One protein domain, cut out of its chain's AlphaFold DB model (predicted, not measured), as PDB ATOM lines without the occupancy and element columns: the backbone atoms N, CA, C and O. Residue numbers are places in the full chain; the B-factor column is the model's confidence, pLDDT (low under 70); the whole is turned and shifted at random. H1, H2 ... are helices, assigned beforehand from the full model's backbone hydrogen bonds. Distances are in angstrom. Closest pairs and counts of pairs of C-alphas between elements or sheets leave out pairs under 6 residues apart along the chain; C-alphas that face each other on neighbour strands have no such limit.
ATOM      1  N   PHE A  69     -34.478  -3.841   6.665       86.62
ATOM      2  CA  PHE A  69     -34.309  -2.489   7.183       86.62
ATOM      3  C   PHE A  69     -35.335  -2.230   8.272       86.62
ATOM      4  O   PHE A  69     -36.454  -2.733   8.206       86.62
ATOM      5  N   ARG A  70     -34.954  -1.453   9.285       84.81
ATOM      6  CA  ARG A  70     -35.823  -1.149  10.427       84.81
ATOM      7  C   ARG A  70     -36.611   0.126  10.180       84.81
ATOM      8  O   ARG A  70     -36.020   1.134   9.798       84.81
ATOM      9  N   LEU A  71     -37.895   0.104  10.510       84.38
ATOM     10  CA  LEU A  71     -38.675   1.302  10.786       84.38
ATOM     11  C   LEU A  71     -38.607   1.542  12.293       84.38
ATOM     12  O   LEU A  71     -39.006   0.709  13.104       84.38
ATOM     13  N   LYS A  72     -38.040   2.677  12.684       80.50
ATOM     14  CA  LYS A  72     -37.829   3.060  14.087       80.50
ATOM     15  C   LYS A  72     -38.140   4.541  14.243       80.50
ATOM     16  O   LYS A  72     -38.194   5.265  13.252       80.50
ATOM     17  N   ILE A  73     -38.273   4.990  15.488       79.00
ATOM     18  CA  ILE A  73     -38.309   6.424  15.785       79.00
ATOM     19  C   ILE A  73     -37.005   7.044  15.268       79.00
ATOM     20  O   ILE A  73     -35.907   6.706  15.725       79.00
ATOM     21  N   SER A  74     -37.134   7.924  14.285       80.75
ATOM     22  CA  SER A  74     -36.050   8.665  13.666       80.75
ATOM     23  C   SER A  74     -35.439   9.648  14.657       80.75
ATOM     24  O   SER A  74     -36.102  10.170  15.552       80.75
ATOM     25  N   ASN A  75     -34.162   9.974  14.469       81.12
ATOM     26  CA  ASN A  75     -33.573  11.094  15.195       81.12
ATOM     27  C   ASN A  75     -34.196  12.432  14.742       81.12
ATOM     28  O   ASN A  75     -34.731  12.557  13.640       81.12
ATOM     29  N   ILE A  76     -34.062  13.472  15.571       76.56
ATOM     30  CA  ILE A  76     -34.653  14.801  15.322       76.56
ATOM     31  C   ILE A  76     -34.218  15.395  13.970       76.56
ATOM     32  O   ILE A  76     -34.987  16.115  13.332       76.56
ATOM     33  N   LYS A  77     -32.987  15.125  13.515       79.25
ATOM     34  CA  LYS A  77     -32.490  15.633  12.226       79.25
ATOM     35  C   LYS A  77     -33.258  15.001  11.065       79.25
ATOM     36  O   LYS A  77     -33.708  15.731  10.184       79.25
ATOM     37  N   LEU A  78     -33.441  13.684  11.097       81.00
ATOM     38  CA  LEU A  78     -34.204  12.943  10.101       81.00
ATOM     39  C   LEU A  78     -35.693  13.322  10.143       81.00
ATOM     40  O   LEU A  78     -36.248  13.665   9.104       81.00
ATOM     41  N   GLN A  79     -36.311  13.414  11.328       72.31
ATOM     42  CA  GLN A  79     -37.707  13.868  11.468       72.31
ATOM     43  C   GLN A  79     -37.942  15.246  10.827       72.31
ATOM     44  O   GLN A  79     -38.952  15.468  10.154       72.31
ATOM     45  N   LYS A  80     -36.988  16.177  10.987       79.31
ATOM     46  CA  LYS A  80     -37.043  17.502  10.347       79.31
ATOM     47  C   LYS A  80     -36.965  17.410   8.824       79.31
ATOM     48  O   LYS A  80     -37.735  18.093   8.154       79.31
ATOM     49  N   GLN A  81     -36.068  16.586   8.281       80.19
ATOM     50  CA  GLN A  81     -35.960  16.382   6.832       80.19
ATOM     51  C   GLN A  81     -37.242  15.766   6.266       80.19
ATOM     52  O   GLN A  81     -37.789  16.291   5.301       80.19
ATOM     53  N   ILE A  82     -37.768  14.727   6.917       80.81
ATOM     54  CA  ILE A  82     -39.036  14.080   6.570       80.81
ATOM     55  C   ILE A  82     -40.186  15.098   6.555       80.81
ATOM     56  O   ILE A  82     -40.879  15.241   5.547       80.81
ATOM     57  N   SER A  83     -40.341  15.873   7.634       74.31
ATOM     58  CA  SER A  83     -41.400  16.887   7.749       74.31
ATOM     59  C   SER A  83     -41.283  17.957   6.663       74.31
ATOM     60  O   SER A  83     -42.283  18.365   6.073       74.31
ATOM     61  N   GLN A  84     -40.058  18.394   6.354       81.19
ATOM     62  CA  GLN A  84     -39.799  19.343   5.273       81.19
ATOM     63  C   GLN A  84     -40.175  18.767   3.907       81.19
ATOM     64  O   GLN A  84     -40.802  19.469   3.114       81.19
ATOM     65  N   LYS A  85     -39.835  17.505   3.620       82.12
ATOM     66  CA  LYS A  85     -40.202  16.847   2.358       82.12
ATOM     67  C   LYS A  85     -41.721  16.710   2.223       82.12
ATOM     68  O   LYS A  85     -42.260  17.155   1.214       82.12
ATOM     69  N   ALA A  86     -42.413  16.236   3.260       73.19
ATOM     70  CA  ALA A  86     -43.877  16.152   3.276       73.19
ATOM     71  C   ALA A  86     -44.538  17.535   3.095       73.19
ATOM     72  O   ALA A  86     -45.522  17.678   2.370       73.19
ATOM     73  N   SER A  87     -43.948  18.586   3.679       73.50
ATOM     74  CA  SER A  87     -44.444  19.962   3.545       73.50
ATOM     75  C   SER A  87     -44.372  20.512   2.117       73.50
ATOM     76  O   SER A  87     -45.160  21.389   1.773       73.50
ATOM     77  N   LYS A  88     -43.517  19.967   1.238       73.19
ATOM     78  CA  LYS A  88     -43.458  20.389  -0.176       73.19
ATOM     79  C   LYS A  88     -44.752  20.104  -0.930       73.19
ATOM     80  O   LYS A  88     -45.063  20.815  -1.883       73.19
ATOM     81  N   ILE A  89     -45.550  19.128  -0.487       70.62
ATOM     82  CA  ILE A  89     -46.887  18.928  -1.057       70.62
ATOM     83  C   ILE A  89     -47.808  20.104  -0.728       70.62
ATOM     84  O   ILE A  89     -48.657  20.457  -1.537       70.62
ATOM     85  N   THR A  90     -47.578  20.825   0.369       65.69
ATOM     86  CA  THR A  90     -48.313  22.073   0.627       65.69
ATOM     87  C   THR A  90     -48.053  23.121  -0.453       65.69
ATOM     88  O   THR A  90     -48.967  23.857  -0.801       65.69
ATOM     89  N   ASP A  91     -46.852  23.182  -1.031       68.75
ATOM     90  CA  ASP A  91     -46.561  24.118  -2.124       68.75
ATOM     91  C   ASP A  91     -47.234  23.717  -3.441       68.75
ATOM     92  O   ASP A  91     -47.627  24.593  -4.211       68.75
ATOM     93  N   LEU A  92     -47.422  22.414  -3.683       67.50
ATOM     94  CA  LEU A  92     -48.266  21.919  -4.776       67.50
ATOM     95  C   LEU A  92     -49.714  22.363  -4.556       67.50
ATOM     96  O   LEU A  92     -50.319  22.959  -5.443       67.50
ATOM     97  N   LEU A  93     -50.226  22.143  -3.344       65.44
ATOM     98  CA  LEU A  93     -51.581  22.528  -2.981       65.44
ATOM     99  C   LEU A  93     -51.783  24.043  -3.132       65.44
ATOM    100  O   LEU A  93     -52.810  24.462  -3.648       65.44
ATOM    101  N   LYS A  94     -50.814  24.890  -2.760       65.94
ATOM    102  CA  LYS A  94     -50.925  26.361  -2.883       65.94
ATOM    103  C   LYS A  94     -51.158  26.864  -4.312       65.94
ATOM    104  O   LYS A  94     -51.630  27.986  -4.470       65.94
ATOM    105  N   LYS A  95     -50.798  26.087  -5.341       65.25
ATOM    106  CA  LYS A  95     -51.038  26.448  -6.752       65.25
ATOM    107  C   LYS A  95     -52.494  26.242  -7.179       65.25
ATOM    108  O   LYS A  95     -52.890  26.703  -8.243       65.25
ATOM    109  N   ILE A  96     -53.267  25.560  -6.346       65.50
ATOM    110  CA  ILE A  96     -54.689  25.284  -6.509       65.50
ATOM    111  C   ILE A  96     -55.452  26.424  -5.843       65.50
ATOM    112  O   ILE A  96     -54.980  26.999  -4.858       65.50
ATOM    113  N   ASN A  97     -56.654  26.743  -6.324       66.94
ATOM    114  CA  ASN A  97     -57.534  27.700  -5.655       66.94
ATOM    115  C   ASN A  97     -58.154  27.086  -4.378       66.94
ATOM    116  O   ASN A  97     -59.374  26.979  -4.236       66.94
ATOM    117  N   ILE A  98     -57.293  26.678  -3.436       64.44
ATOM    118  CA  ILE A  98     -57.664  26.130  -2.132       64.44
ATOM    119  C   ILE A  98     -58.677  27.030  -1.408       64.44
ATOM    120  O   ILE A  98     -59.594  26.472  -0.814       64.44
ATOM    121  N   PRO A  99     -58.577  28.380  -1.418       61.88
ATOM    122  CA  PRO A  99     -59.536  29.216  -0.698       61.88
ATOM    123  C   PRO A  99     -60.991  28.975  -1.117       61.88
ATOM    124  O   PRO A  99     -61.853  28.871  -0.245       61.88
ATOM    125  N   SER A 100     -61.251  28.811  -2.420       65.12
ATOM    126  CA  SER A 100     -62.586  28.476  -2.932       65.12
ATOM    127  C   SER A 100     -63.021  27.083  -2.472       65.12
ATOM    128  O   SER A 100     -64.110  26.923  -1.936       65.12
ATOM    129  N   LEU A 101     -62.135  26.089  -2.589       64.06
ATOM    130  CA  LEU A 101     -62.433  24.710  -2.189       64.06
ATOM    131  C   LEU A 101     -62.664  24.566  -0.677       64.06
ATOM    132  O   LEU A 101     -63.516  23.792  -0.252       64.06
ATOM    133  N   ILE A 102     -61.924  25.314   0.148       62.12
ATOM    134  CA  ILE A 102     -62.116  25.354   1.604       62.12
ATOM    135  C   ILE A 102     -63.459  25.989   1.940       62.12
ATOM    136  O   ILE A 102     -64.108  25.549   2.886       62.12
ATOM    137  N   GLN A 103     -63.861  27.035   1.219       66.12
ATOM    138  CA  GLN A 103     -65.155  27.664   1.450       66.12
ATOM    139  C   GLN A 103     -66.293  26.704   1.093       66.12
ATOM    140  O   GLN A 103     -67.207  26.546   1.898       66.12
ATOM    141  N   ASP A 104     -66.186  26.001  -0.035       65.69
ATOM    142  CA  ASP A 104     -67.148  24.974  -0.445       65.69
ATOM    143  C   ASP A 104     -67.215  23.828   0.569       65.69
ATOM    144  O   ASP A 104     -68.301  23.422   0.966       65.69
ATOM    145  N   PHE A 105     -66.061  23.349   1.043       68.00
ATOM    146  CA  PHE A 105     -65.987  22.321   2.083       68.00
ATOM    147  C   PHE A 105     -66.614  22.788   3.398       68.00
ATOM    148  O   PHE A 105     -67.390  22.064   4.002       68.00
ATOM    149  N   ARG A 106     -66.326  24.017   3.839       65.00
ATOM    150  CA  ARG A 106     -66.928  24.584   5.057       65.00
ATOM    151  C   ARG A 106     -68.431  24.786   4.939       65.00
ATOM    152  O   ARG A 106     -69.091  24.820   5.969       65.00
ATOM    153  N   ASN A 107     -68.941  25.017   3.734       68.44
ATOM    154  CA  ASN A 107     -70.372  25.139   3.499       68.44
ATOM    155  C   ASN A 107     -71.025  23.747   3.511       68.44
ATOM    156  O   ASN A 107     -71.989  23.564   4.240       68.44
ATOM    157  N   ALA A 108     -70.432  22.763   2.825       60.88
ATOM    158  CA  ALA A 108     -70.894  21.373   2.837       60.88
ATOM    159  C   ALA A 108     -70.888  20.773   4.256       60.88
ATOM    160  O   ALA A 108     -71.929  20.345   4.738       60.88
ATOM    161  N   ALA A 109     -69.778  20.910   4.988       59.66
ATOM    162  CA  ALA A 109     -69.632  20.413   6.361       59.66
ATOM    163  C   ALA A 109     -70.548  21.101   7.390       59.66
ATOM    164  O   ALA A 109     -70.662  20.644   8.520       59.66
ATOM    165  N   LYS A 110     -71.172  22.237   7.048       64.50
ATOM    166  CA  LYS A 110     -72.197  22.872   7.897       64.50
ATOM    167  C   LYS A 110     -73.603  22.347   7.620       64.50
ATOM    168  O   LYS A 110     -74.480  22.539   8.457       64.50
ATOM    169  N   GLU A 111     -73.817  21.786   6.437       61.97
ATOM    170  CA  GLU A 111     -75.112  21.304   5.959       61.97
ATOM    171  C   GLU A 111     -75.232  19.776   6.065       61.97
ATOM    172  O   GLU A 111     -76.347  19.262   6.102       61.97
ATOM    173  N   SER A 112     -74.107  19.060   6.146       56.97
ATOM    174  CA  SER A 112     -74.038  17.601   6.234       56.97
ATOM    175  C   SER A 112     -73.772  17.112   7.666       56.97
ATOM    176  O   SER A 112     -73.073  17.758   8.447       56.97
ATOM    177  N   GLU A 113     -74.347  15.955   8.015       63.47
ATOM    178  CA  GLU A 113     -74.060  15.242   9.272       63.47
ATOM    179  C   GLU A 113     -72.772  14.394   9.189       63.47
ATOM    180  O   GLU A 113     -72.324  13.866  10.207       63.47
ATOM    181  N   ASP A 114     -72.159  14.272   8.003       72.56
ATOM    182  CA  ASP A 114     -71.015  13.397   7.728       72.56
ATOM    183  C   ASP A 114     -69.787  14.207   7.270       72.56
ATOM    184  O   ASP A 114     -69.469  14.342   6.083       72.56
ATOM    185  N   GLU A 115     -69.055  14.738   8.257       68.12
ATOM    186  CA  GLU A 115     -67.813  15.498   8.046       68.12
ATOM    187  C   GLU A 115     -66.741  14.701   7.274       68.12
ATOM    188  O   GLU A 115     -65.843  15.289   6.656       68.12
ATOM    189  N   TYR A 116     -66.808  13.366   7.311       65.44
ATOM    190  CA  TYR A 116     -65.851  12.491   6.649       65.44
ATOM    191  C   TYR A 116     -66.101  12.431   5.140       65.44
ATOM    192  O   TYR A 116     -65.169  12.655   4.358       65.44
ATOM    193  N   VAL A 117     -67.350  12.217   4.719       67.62
ATOM    194  CA  VAL A 117     -67.735  12.243   3.298       67.62
ATOM    195  C   VAL A 117     -67.405  13.597   2.673       67.62
ATOM    196  O   VAL A 117     -66.838  13.658   1.578       67.62
ATOM    197  N   ASP A 118     -67.658  14.694   3.387       68.38
ATOM    198  CA  ASP A 118     -67.300  16.030   2.910       68.38
ATOM    199  C   ASP A 118     -65.790  16.204   2.742       68.38
ATOM    200  O   ASP A 118     -65.333  16.850   1.791       68.38
ATOM    201  N   PHE A 119     -64.993  15.617   3.640       68.75
ATOM    202  CA  PHE A 119     -63.539  15.687   3.555       68.75
ATOM    203  C   PHE A 119     -63.023  14.894   2.353       68.75
ATOM    204  O   PHE A 119     -62.176  15.396   1.612       68.75
ATOM    205  N   VAL A 120     -63.567  13.701   2.103       66.75
ATOM    206  CA  VAL A 120     -63.226  12.907   0.914       66.75
ATOM    207  C   VAL A 120     -63.625  13.646  -0.367       66.75
ATOM    208  O   VAL A 120     -62.810  13.768  -1.282       66.75
ATOM    209  N   ASN A 121     -64.821  14.239  -0.411       70.50
ATOM    210  CA  ASN A 121     -65.278  15.057  -1.537       70.50
ATOM    211  C   ASN A 121     -64.365  16.264  -1.789       70.50
ATOM    212  O   ASN A 121     -64.043  16.589  -2.936       70.50
ATOM    213  N   PHE A 122     -63.905  16.928  -0.728       73.75
ATOM    214  CA  PHE A 122     -62.926  18.006  -0.827       73.75
ATOM    215  C   PHE A 122     -61.595  17.519  -1.419       73.75
ATOM    216  O   PHE A 122     -61.044  18.176  -2.306       73.75
ATOM    217  N   VAL A 123     -61.102  16.355  -0.985       71.31
ATOM    218  CA  VAL A 123     -59.887  15.738  -1.538       71.31
ATOM    219  C   VAL A 123     -60.080  15.403  -3.018       71.31
ATOM    220  O   VAL A 123     -59.229  15.774  -3.822       71.31
ATOM    221  N   MET A 124     -61.210  14.811  -3.418       70.31
ATOM    222  CA  MET A 124     -61.515  14.523  -4.829       70.31
ATOM    223  C   MET A 124     -61.519  15.784  -5.702       70.31
ATOM    224  O   MET A 124     -60.947  15.785  -6.792       70.31
ATOM    225  N   LYS A 125     -62.088  16.895  -5.217       73.31
ATOM    226  CA  LYS A 125     -62.041  18.182  -5.935       73.31
ATOM    227  C   LYS A 125     -60.611  18.698  -6.115       73.31
ATOM    228  O   LYS A 125     -60.296  19.279  -7.152       73.31
ATOM    229  N   ILE A 126     -59.739  18.479  -5.127       72.94
ATOM    230  CA  ILE A 126     -58.307  18.779  -5.246       72.94
ATOM    231  C   ILE A 126     -57.660  17.883  -6.311       72.94
ATOM    232  O   ILE A 126     -56.949  18.403  -7.169       72.94
ATOM    233  N   LEU A 127     -57.929  16.570  -6.293       71.44
ATOM    234  CA  LEU A 127     -57.416  15.624  -7.296       71.44
ATOM    235  C   LEU A 127     -57.801  16.051  -8.717       71.44
ATOM    236  O   LEU A 127     -56.945  16.080  -9.599       71.44
ATOM    237  N   TYR A 128     -59.055  16.462  -8.916       72.38
ATOM    238  CA  TYR A 128     -59.560  16.928 -10.206       72.38
ATOM    239  C   TYR A 128     -58.806  18.159 -10.733       72.38
ATOM    240  O   TYR A 128     -58.504  18.242 -11.920       72.38
ATOM    241  N   GLN A 129     -58.463  19.115  -9.861       73.06
ATOM    242  CA  GLN A 129     -57.758  20.334 -10.280       73.06
ATOM    243  C   GLN A 129     -56.264  20.118 -10.558       73.06
ATOM    244  O   GLN A 129     -55.687  20.860 -11.352       73.06
ATOM    245  N   ILE A 130     -55.624  19.144  -9.905       72.44
ATOM    246  CA  ILE A 130     -54.202  18.824 -10.126       72.44
ATOM    247  C   ILE A 130     -54.027  17.901 -11.336       72.44
ATOM    248  O   ILE A 130     -53.046  18.029 -12.069       72.44
ATOM    249  N   GLY A 131     -54.966  16.975 -11.524       70.12
ATOM    250  CA  GLY A 131     -54.809  15.804 -12.374       70.12
ATOM    251  C   GLY A 131     -54.214  14.627 -11.582       70.12
ATOM    252  O   GLY A 131     -53.219  14.811 -10.871       70.12
ATOM    253  N   PRO A 132     -54.794  13.416 -11.688       67.19
ATOM    254  CA  PRO A 132     -54.358  12.249 -10.920       67.19
ATOM    255  C   PRO A 132     -52.899  11.873 -11.212       67.19
ATOM    256  O   PRO A 132     -52.133  11.688 -10.271       67.19
ATOM    257  N   ASP A 133     -52.485  11.877 -12.482       64.81
ATOM    258  CA  ASP A 133     -51.120  11.514 -12.899       64.81
ATOM    259  C   ASP A 133     -50.059  12.425 -12.269       64.81
ATOM    260  O   ASP A 133     -49.064  11.967 -11.710       64.81
ATOM    261  N   VAL A 134     -50.315  13.738 -12.266       72.69
ATOM    262  CA  VAL A 134     -49.409  14.730 -11.673       72.69
ATOM    263  C   VAL A 134     -49.275  14.511 -10.168       72.69
ATOM    264  O   VAL A 134     -48.193  14.716  -9.612       72.69
ATOM    265  N   LEU A 135     -50.352  14.109  -9.487       72.12
ATOM    266  CA  LEU A 135     -50.280  13.829  -8.059       72.12
ATOM    267  C   LEU A 135     -49.586  12.496  -7.773       72.12
ATOM    268  O   LEU A 135     -48.742  12.474  -6.879       72.12
ATOM    269  N   ILE A 136     -49.878  11.432  -8.526       72.56
ATOM    270  CA  ILE A 136     -49.207  10.127  -8.401       72.56
ATOM    271  C   ILE A 136     -47.698  10.301  -8.553       72.56
ATOM    272  O   ILE A 136     -46.955   9.883  -7.666       72.56
ATOM    273  N   ASP A 137     -47.239  11.010  -9.587       73.56
ATOM    274  CA  ASP A 137     -45.813  11.276  -9.794       73.56
ATOM    275  C   ASP A 137     -45.190  11.998  -8.593       73.56
ATOM    276  O   ASP A 137     -44.065  11.710  -8.175       73.56
ATOM    277  N   LYS A 138     -45.901  12.965  -8.001       80.19
ATOM    278  CA  LYS A 138     -45.405  13.711  -6.835       80.19
ATOM    279  C   LYS A 138     -45.413  12.877  -5.558       80.19
ATOM    280  O   LYS A 138     -44.496  13.037  -4.751       80.19
ATOM    281  N   LEU A 139     -46.409  12.014  -5.380       80.12
ATOM    282  CA  LEU A 139     -46.500  11.078  -4.262       80.12
ATOM    283  C   LEU A 139     -45.404  10.019  -4.350       80.12
ATOM    284  O   LEU A 139     -44.683   9.836  -3.375       80.12
ATOM    285  N   LEU A 140     -45.208   9.414  -5.523       80.44
ATOM    286  CA  LEU A 140     -44.146   8.443  -5.775       80.44
ATOM    287  C   LEU A 140     -42.779   9.050  -5.451       80.44
ATOM    288  O   LEU A 140     -42.051   8.511  -4.618       80.44
ATOM    289  N   ASN A 141     -42.476  10.227  -6.011       82.81
ATOM    290  CA  ASN A 141     -41.235  10.945  -5.713       82.81
ATOM    291  C   ASN A 141     -41.062  11.203  -4.207       82.81
ATOM    292  O   ASN A 141     -39.976  11.007  -3.665       82.81
ATOM    293  N   LEU A 142     -42.122  11.637  -3.512       85.94
ATOM    294  CA  LEU A 142     -42.067  11.854  -2.066       85.94
ATOM    295  C   LEU A 142     -41.762  10.548  -1.324       85.94
ATOM    296  O   LEU A 142     -40.897  10.539  -0.452       85.94
ATOM    297  N   TYR A 143     -42.451   9.458  -1.649       86.81
ATOM    298  CA  TYR A 143     -42.274   8.185  -0.959       86.81
ATOM    299  C   TYR A 143     -40.877   7.611  -1.176       86.81
ATOM    300  O   TYR A 143     -40.229   7.228  -0.201       86.81
ATOM    301  N   VAL A 144     -40.362   7.655  -2.408       87.56
ATOM    302  CA  VAL A 144     -38.984   7.254  -2.719       87.56
ATOM    303  C   VAL A 144     -37.977   8.077  -1.915       87.56
ATOM    304  O   VAL A 144     -37.098   7.508  -1.265       87.56
ATOM    305  N   GLU A 145     -38.124   9.407  -1.876       88.00
ATOM    306  CA  GLU A 145     -37.226  10.280  -1.105       88.00
ATOM    307  C   GLU A 145     -37.224   9.937   0.396       88.00
ATOM    308  O   GLU A 145     -36.177   9.996   1.046       88.00
ATOM    309  N   ILE A 146     -38.377   9.577   0.965       87.62
ATOM    310  CA  ILE A 146     -38.480   9.193   2.378       87.62
ATOM    311  C   ILE A 146     -37.815   7.839   2.627       87.62
ATOM    312  O   ILE A 146     -37.042   7.722   3.580       87.62
ATOM    313  N   VAL A 147     -38.028   6.844   1.759       88.56
ATOM    314  CA  VAL A 147     -37.321   5.557   1.855       88.56
ATOM    315  C   VAL A 147     -35.810   5.764   1.773       88.56
ATOM    316  O   VAL A 147     -35.082   5.255   2.624       88.56
ATOM    317  N   GLN A 148     -35.318   6.587   0.842       89.31
ATOM    318  CA  GLN A 148     -33.890   6.915   0.757       89.31
ATOM    319  C   GLN A 148     -33.344   7.531   2.049       89.31
ATOM    320  O   GLN A 148     -32.237   7.192   2.465       89.31
ATOM    321  N   LEU A 149     -34.104   8.413   2.706       86.75
ATOM    322  CA  LEU A 149     -33.694   9.004   3.980       86.75
ATOM    323  C   LEU A 149     -33.617   7.962   5.109       86.75
ATOM    324  O   LEU A 149     -32.670   7.993   5.898       86.75
ATOM    325  N   ILE A 150     -34.565   7.020   5.165       87.69
ATOM    326  CA  ILE A 150     -34.561   5.908   6.135       87.69
ATOM    327  C   ILE A 150     -33.348   4.996   5.911       87.69
ATOM    328  O   ILE A 150     -32.684   4.592   6.872       87.69
ATOM    329  N   LEU A 151     -33.045   4.676   4.651       87.75
ATOM    330  CA  LEU A 151     -31.882   3.871   4.275       87.75
ATOM    331  C   LEU A 151     -30.580   4.594   4.635       87.75
ATOM    332  O   LEU A 151     -29.685   3.997   5.241       87.75
ATOM    333  N   TYR A 152     -30.504   5.896   4.350       85.88
ATOM    334  CA  TYR A 152     -29.339   6.720   4.659       85.88
ATOM    335  C   TYR A 152     -29.037   6.761   6.166       85.88
ATOM    336  O   TYR A 152     -27.881   6.602   6.555       85.88
ATOM    337  N   ASP A 153     -30.055   6.880   7.030       84.25
ATOM    338  CA  ASP A 153     -29.887   6.806   8.497       84.25
ATOM    339  C   ASP A 153     -29.363   5.445   8.980       84.25
ATOM    340  O   ASP A 153     -28.730   5.342  10.030       84.25
ATOM    341  N   GLN A 154     -29.587   4.394   8.194       85.00
ATOM    342  CA  GLN A 154     -29.103   3.039   8.456       85.00
ATOM    343  C   GLN A 154     -27.792   2.728   7.716       85.00
ATOM    344  O   GLN A 154     -27.432   1.561   7.559       85.00
ATOM    345  N   ASN A 155     -27.047   3.766   7.313       82.31
ATOM    346  CA  ASN A 155     -25.764   3.691   6.604       82.31
ATOM    347  C   ASN A 155     -25.851   2.981   5.245       82.31
ATOM    348  O   ASN A 155     -24.930   2.268   4.835       82.31
ATOM    349  N   ARG A 156     -26.971   3.154   4.540       82.62
ATOM    350  CA  ARG A 156     -27.214   2.565   3.222       82.62
ATOM    351  C   ARG A 156     -27.545   3.661   2.222       82.62
ATOM    352  O   ARG A 156     -28.499   4.409   2.390       82.62
ATOM    353  N   ILE A 157     -26.725   3.761   1.183       81.88
ATOM    354  CA  ILE A 157     -26.943   4.696   0.080       81.88
ATOM    355  C   ILE A 157     -27.704   3.939  -1.006       81.88
ATOM    356  O   ILE A 157     -27.229   2.909  -1.477       81.88
ATOM    357  N   ALA A 158     -28.868   4.457  -1.382       80.50
ATOM    358  CA  ALA A 158     -29.719   3.916  -2.433       80.50
ATOM    359  C   ALA A 158     -30.037   5.019  -3.445       80.50
ATOM    360  O   ALA A 158     -30.312   6.156  -3.053       80.50
ATOM    361  N   THR A 159     -29.992   4.704  -4.738       83.12
ATOM    362  CA  THR A 159     -30.449   5.619  -5.794       83.12
ATOM    363  C   THR A 159     -31.976   5.608  -5.878       83.12
ATOM    364  O   THR A 159     -32.617   4.716  -5.327       83.12
ATOM    365  N   ILE A 160     -32.560   6.618  -6.533       80.12
ATOM    366  CA  ILE A 160     -34.010   6.669  -6.795       80.12
ATOM    367  C   ILE A 160     -34.404   5.441  -7.619       80.12
ATOM    368  O   ILE A 160     -35.244   4.664  -7.187       80.12
ATOM    369  N   GLU A 161     -33.683   5.217  -8.720       82.50
ATOM    370  CA  GLU A 161     -33.860   4.079  -9.625       82.50
ATOM    371  C   GLU A 161     -33.826   2.738  -8.882       82.50
ATOM    372  O   GLU A 161     -34.742   1.941  -9.019       82.50
ATOM    373  N   TRP A 162     -32.851   2.519  -7.993       85.75
ATOM    374  CA  TRP A 162     -32.775   1.265  -7.242       85.75
ATOM    375  C   TRP A 162     -33.978   1.056  -6.314       85.75
ATOM    376  O   TRP A 162     -34.448  -0.067  -6.151       85.75
ATOM    377  N   VAL A 163     -34.483   2.124  -5.692       84.75
ATOM    378  CA  VAL A 163     -35.684   2.046  -4.850       84.75
ATOM    379  C   VAL A 163     -36.916   1.732  -5.705       84.75
ATOM    380  O   VAL A 163     -37.689   0.856  -5.330       84.75
ATOM    381  N   GLU A 164     -37.073   2.395  -6.851       83.00
ATOM    382  CA  GLU A 164     -38.194   2.199  -7.782       83.00
ATOM    383  C   GLU A 164     -38.183   0.814  -8.453       83.00
ATOM    384  O   GLU A 164     -39.240   0.229  -8.672       83.00
ATOM    385  N   GLU A 165     -37.004   0.247  -8.721       84.50
ATOM    386  CA  GLU A 165     -36.852  -1.108  -9.269       84.50
ATOM    387  C   GLU A 165     -37.216  -2.210  -8.266       84.50
ATOM    388  O   GLU A 165     -37.552  -3.325  -8.664       84.50
ATOM    389  N   ASN A 166     -37.118  -1.926  -6.963       83.88
ATOM    390  CA  ASN A 166     -37.244  -2.942  -5.919       83.88
ATOM    391  C   ASN A 166     -38.494  -2.810  -5.046       83.88
ATOM    392  O   ASN A 166     -38.837  -3.766  -4.346       83.88
ATOM    393  N   LEU A 167     -39.149  -1.650  -5.038       78.94
ATOM    394  CA  LEU A 167     -40.350  -1.409  -4.250       78.94
ATOM    395  C   LEU A 167     -41.484  -0.920  -5.140       78.94
ATOM    396  O   LEU A 167     -41.354   0.062  -5.865       78.94
ATOM    397  N   SER A 168     -42.635  -1.579  -5.026       78.25
ATOM    398  CA  SER A 168     -43.860  -1.109  -5.661       78.25
ATOM    399  C   SER A 168     -44.367   0.174  -4.998       78.25
ATOM    400  O   SER A 168     -44.068   0.462  -3.836       78.25
ATOM    401  N   PHE A 169     -45.210   0.923  -5.715       73.69
ATOM    402  CA  PHE A 169     -45.878   2.110  -5.176       73.69
ATOM    403  C   PHE A 169     -46.593   1.826  -3.840       73.69
ATOM    404  O   PHE A 169     -46.457   2.596  -2.891       73.69
ATOM    405  N   TYR A 170     -47.260   0.674  -3.730       74.50
ATOM    406  CA  TYR A 170     -47.911   0.219  -2.499       74.50
ATOM    407  C   TYR A 170     -46.921   0.011  -1.339       74.50
ATOM    408  O   TYR A 170     -47.145   0.467  -0.218       74.50
ATOM    409  N   GLN A 171     -45.779  -0.632  -1.595       74.12
ATOM    410  CA  GLN A 171     -44.763  -0.843  -0.559       74.12
ATOM    411  C   GLN A 171     -44.145   0.482  -0.098       74.12
ATOM    412  O   GLN A 171     -43.946   0.689   1.100       74.12
ATOM    413  N   LEU A 172     -43.883   1.394  -1.037       81.75
ATOM    414  CA  LEU A 172     -43.402   2.745  -0.754       81.75
ATOM    415  C   LEU A 172     -44.396   3.524   0.119       81.75
ATOM    416  O   LEU A 172     -43.994   4.145   1.106       81.75
ATOM    417  N   GLN A 173     -45.689   3.432  -0.197       78.56
ATOM    418  CA  GLN A 173     -46.780   4.014   0.578       78.56
ATOM    419  C   GLN A 173     -46.824   3.459   2.010       78.56
ATOM    420  O   GLN A 173     -46.864   4.234   2.970       78.56
ATOM    421  N   LEU A 174     -46.788   2.133   2.175       78.56
ATOM    422  CA  LEU A 174     -46.804   1.492   3.494       78.56
ATOM    423  C   LEU A 174     -45.611   1.922   4.350       78.56
ATOM    424  O   LEU A 174     -45.783   2.290   5.513       78.56
ATOM    425  N   ILE A 175     -44.406   1.912   3.774       85.25
ATOM    426  CA  ILE A 175     -43.190   2.342   4.472       85.25
ATOM    427  C   ILE A 175     -43.310   3.809   4.893       85.25
ATOM    428  O   ILE A 175     -42.988   4.145   6.034       85.25
ATOM    429  N   PHE A 176     -43.794   4.675   3.997       86.12
ATOM    430  CA  PHE A 176     -44.004   6.088   4.292       86.12
ATOM    431  C   PHE A 176     -44.933   6.282   5.495       86.12
ATOM    432  O   PHE A 176     -44.534   6.932   6.464       86.12
ATOM    433  N   PHE A 177     -46.142   5.712   5.469       82.62
ATOM    434  CA  PHE A 177     -47.119   5.926   6.541       82.62
ATOM    435  C   PHE A 177     -46.670   5.311   7.866       82.62
ATOM    436  O   PHE A 177     -46.728   6.004   8.884       82.62
ATOM    437  N   LYS A 178     -46.102   4.095   7.852       82.12
ATOM    438  CA  LYS A 178     -45.517   3.486   9.059       82.12
ATOM    439  C   LYS A 178     -44.387   4.343   9.637       82.12
ATOM    440  O   LYS A 178     -44.295   4.511  10.853       82.12
ATOM    441  N   GLN A 179     -43.535   4.941   8.798       84.75
ATOM    442  CA  GLN A 179     -42.480   5.832   9.289       84.75
ATOM    443  C   GLN A 179     -43.047   7.133   9.879       84.75
ATOM    444  O   GLN A 179     -42.592   7.558  10.943       84.75
ATOM    445  N   MET A 180     -44.042   7.757   9.232       82.62
ATOM    446  CA  MET A 180     -44.688   8.972   9.760       82.62
ATOM    447  C   MET A 180     -45.315   8.709  11.129       82.62
ATOM    448  O   MET A 180     -45.173   9.514  12.050       82.62
ATOM    449  N   GLU A 181     -45.967   7.559  11.273       77.31
ATOM    450  CA  GLU A 181     -46.593   7.122  12.512       77.31
ATOM    451  C   GLU A 181     -45.565   6.936  13.638       77.31
ATOM    452  O   GLU A 181     -45.716   7.527  14.714       77.31
ATOM    453  N   LYS A 182     -44.464   6.212  13.378       78.56
ATOM    454  CA  LYS A 182     -43.379   6.027  14.361       78.56
ATOM    455  C   LYS A 182     -42.741   7.348  14.777       78.56
ATOM    456  O   LYS A 182     -42.444   7.543  15.955       78.56
ATOM    457  N   ASP A 183     -42.573   8.271  13.836       76.69
ATOM    458  CA  ASP A 183     -42.042   9.607  14.114       76.69
ATOM    459  C   ASP A 183     -43.058  10.552  14.760       76.69
ATOM    460  O   ASP A 183     -42.706  11.679  15.116       76.69
ATOM    461  N   ARG A 184     -44.306  10.100  14.945       75.06
ATOM    462  CA  ARG A 184     -45.434  10.915  15.418       75.06
ATOM    463  C   ARG A 184     -45.621  12.178  14.573       75.06
ATOM    464  O   ARG A 184     -46.070  13.214  15.065       75.06
ATOM    465  N   ILE A 185     -45.275  12.088  13.291       72.25
ATOM    466  CA  ILE A 185     -45.492  13.135  12.302       72.25
ATOM    467  C   ILE A 185     -46.925  12.962  11.804       72.25
ATOM    468  O   ILE A 185     -47.220  12.142  10.942       72.25
ATOM    469  N   GLN A 186     -47.831  13.734  12.394       65.06
ATOM    470  CA  GLN A 186     -49.252  13.752  12.057       65.06
ATOM    471  C   GLN A 186     -49.678  15.159  11.632       65.06
ATOM    472  O   GLN A 186     -49.015  16.154  11.936       65.06
ATOM    473  N   GLY A 187     -50.802  15.262  10.924       65.12
ATOM    474  CA  GLY A 187     -51.392  16.549  10.571       65.12
ATOM    475  C   GLY A 187     -52.196  16.506   9.281       65.12
ATOM    476  O   GLY A 187     -52.223  15.506   8.570       65.12
ATOM    477  N   LYS A 188     -52.820  17.639   8.946       64.31
ATOM    478  CA  LYS A 188     -53.727  17.764   7.792       64.31
ATOM    479  C   LYS A 188     -53.101  17.313   6.469       64.31
ATOM    480  O   LYS A 188     -53.802  16.764   5.633       64.31
ATOM    481  N   ILE A 189     -51.793  17.524   6.294       67.81
ATOM    482  CA  ILE A 189     -51.061  17.096   5.094       67.81
ATOM    483  C   ILE A 189     -50.959  15.574   5.052       67.81
ATOM    484  O   ILE A 189     -51.308  14.991   4.042       67.81
ATOM    485  N   ILE A 190     -50.548  14.922   6.142       69.62
ATOM    486  CA  ILE A 190     -50.440  13.457   6.189       69.62
ATOM    487  C   ILE A 190     -51.812  12.804   5.977       69.62
ATOM    488  O   ILE A 190     -51.918  11.863   5.198       69.62
ATOM    489  N   ASN A 191     -52.869  13.371   6.565       67.50
ATOM    490  CA  ASN A 191     -54.242  12.902   6.353       67.50
ATOM    491  C   ASN A 191     -54.692  13.086   4.896       67.50
ATOM    492  O   ASN A 191     -55.288  12.182   4.320       67.50
ATOM    493  N   PHE A 192     -54.377  14.233   4.282       71.44
ATOM    494  CA  PHE A 192     -54.625  14.463   2.858       71.44
ATOM    495  C   PHE A 192     -53.899  13.427   1.992       71.44
ATOM    496  O   PHE A 192     -54.519  12.848   1.108       71.44
ATOM    497  N   LEU A 193     -52.615  13.157   2.260       74.06
ATOM    498  CA  LEU A 193     -51.832  12.170   1.511       74.06
ATOM    499  C   LEU A 193     -52.420  10.769   1.639       74.06
ATOM    500  O   LEU A 193     -52.482  10.058   0.642       74.06
ATOM    501  N   ALA A 194     -52.868  10.381   2.835       70.00
ATOM    502  CA  ALA A 194     -53.489   9.080   3.065       70.00
ATOM    503  C   ALA A 194     -54.746   8.900   2.205       70.00
ATOM    504  O   ALA A 194     -54.857   7.905   1.492       70.00
ATOM    505  N   VAL A 195     -55.648   9.887   2.202       70.50
ATOM    506  CA  VAL A 195     -56.885   9.823   1.404       70.50
ATOM    507  C   VAL A 195     -56.596   9.914  -0.089       70.50
ATOM    508  O   VAL A 195     -57.096   9.098  -0.855       70.50
ATOM    509  N   ALA A 196     -55.763  10.870  -0.507       70.75
ATOM    510  CA  ALA A 196     -55.424  11.065  -1.910       70.75
ATOM    511  C   ALA A 196     -54.817   9.799  -2.525       70.75
ATOM    512  O   ALA A 196     -55.204   9.405  -3.616       70.75
ATOM    513  N   THR A 197     -53.908   9.137  -1.810       71.00
ATOM    514  CA  THR A 197     -53.242   7.930  -2.313       71.00
ATOM    515  C   THR A 197     -54.216   6.775  -2.466       71.00
ATOM    516  O   THR A 197     -54.210   6.122  -3.498       71.00
ATOM    517  N   ARG A 198     -55.109   6.578  -1.493       66.94
ATOM    518  CA  ARG A 198     -56.108   5.503  -1.521       66.94
ATOM    519  C   ARG A 198     -57.128   5.673  -2.648       66.94
ATOM    520  O   ARG A 198     -57.455   4.714  -3.336       66.94
ATOM    521  N   LEU A 199     -57.570   6.913  -2.876       65.31
ATOM    522  CA  LEU A 199     -58.433   7.254  -4.011       65.31
ATOM    523  C   LEU A 199     -57.733   7.021  -5.355       65.31
ATOM    524  O   LEU A 199     -58.388   6.682  -6.329       65.31
ATOM    525  N   LEU A 200     -56.412   7.206  -5.427       65.75
ATOM    526  CA  LEU A 200     -55.645   7.014  -6.659       65.75
ATOM    527  C   LEU A 200     -55.291   5.546  -6.930       65.75
ATOM    528  O   LEU A 200     -55.189   5.162  -8.092       65.75
ATOM    529  N   THR A 201     -55.095   4.726  -5.894       61.94
ATOM    530  CA  THR A 201     -54.750   3.302  -6.043       61.94
ATOM    531  C   THR A 201     -55.962   2.392  -6.203       61.94
ATOM    532  O   THR A 201     -55.793   1.236  -6.582       61.94
ATOM    533  N   GLY A 202     -57.174   2.888  -5.936       54.94
ATOM    534  CA  GLY A 202     -58.394   2.083  -6.016       54.94
ATOM    535  C   GLY A 202     -58.445   0.957  -4.980       54.94
ATOM    536  O   GLY A 202     -59.222   0.024  -5.147       54.94
TER     537      GLY A 202
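What this domain is: This is residues 69 to 202 of the 211 residues of an uncharacterized protein of viral metagenome (UniProt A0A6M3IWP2). Two long helices, H1 and H4, run side by side in opposite ways, and H6 and H7 cross H4 at steep angles, H6 at residues 140 to 147 and H7 at residues 132 to 139. The hairpin of H2 and H3 extends the body at one end, where H3 packs across H7, and the short H5 crosses H4 toward the other end. The printed part has 134 residues with seven named helices, H1 to H7 in order along the chain, and no named strand; the class is all helix. It is compact, with a radius of gyration of the C-alphas of 16.0 A, yet elongated in outline, with spans of 52 by 28 by 25 A.

How they stand to each other: H1, residues 76 to 94, touches H4, residues 132 to 153, at a shallow tilt of 9 degrees, opposite ways; their closest C-alphas, of Ile 82 and Ile 146, are 6.5 A apart. H2, residues 98 to 111, meets H1 only through their link. H2 and H3, residues 115 to 130, form a helical hairpin at a shallow tilt of 25 degrees, and their closest C-alphas, of Ala 109 and Glu 115, are 5.5 A apart. H4 is the hub, touching four other helices. With residues 144 to 148 alone it touches H5, residues 160 to 166, about perpendicular at 88 degrees; the closest C-alphas, of Val 144 and Ile 160, are 6.5 A apart. H6, residues 169 to 182, touches H4 at a steep tilt of 56 degrees, with the C-alphas of Tyr 143 and Leu 172 closest at 5.6 A. H7, residues 188 to 201, touches H4 at a steep tilt of 63 degrees, with the C-alphas of Pro 132 and Leu 200 closest at 6.9 A. H7 also touches H3, where the closest C-alphas, of Val 123 and Ala 196, are 6.5 A apart. H2 and H7 are apart. Every O i to N i+4 pair is within hydrogen-bond range in H2 to H7, and 12 of 15 are in H1.

Where its parts are: H1 begins at C-alpha 76 (-34.653, 14.801, 15.322) and is 27.0 A long. H3 measures 22.9 A. H4, the longest with 22 residues, spans 31.7 A from C-alpha 132 (-54.358, 12.249, -10.920). H6 measures 20.1 A, and H7 measures 20.0 A, ending at C-alpha 201 (-54.750, 3.302, -6.043).

The domain as a whole: The C-alphas farthest apart, of Glu 111 and Asn 155, are 52.4 A apart. The printed part has no cut and no long link. The mean pLDDT of the printed part is 74.5; it is under 70 at residues 90 to 113, 115 to 120, 132 to 133, 186 to 191 and 198 to 202.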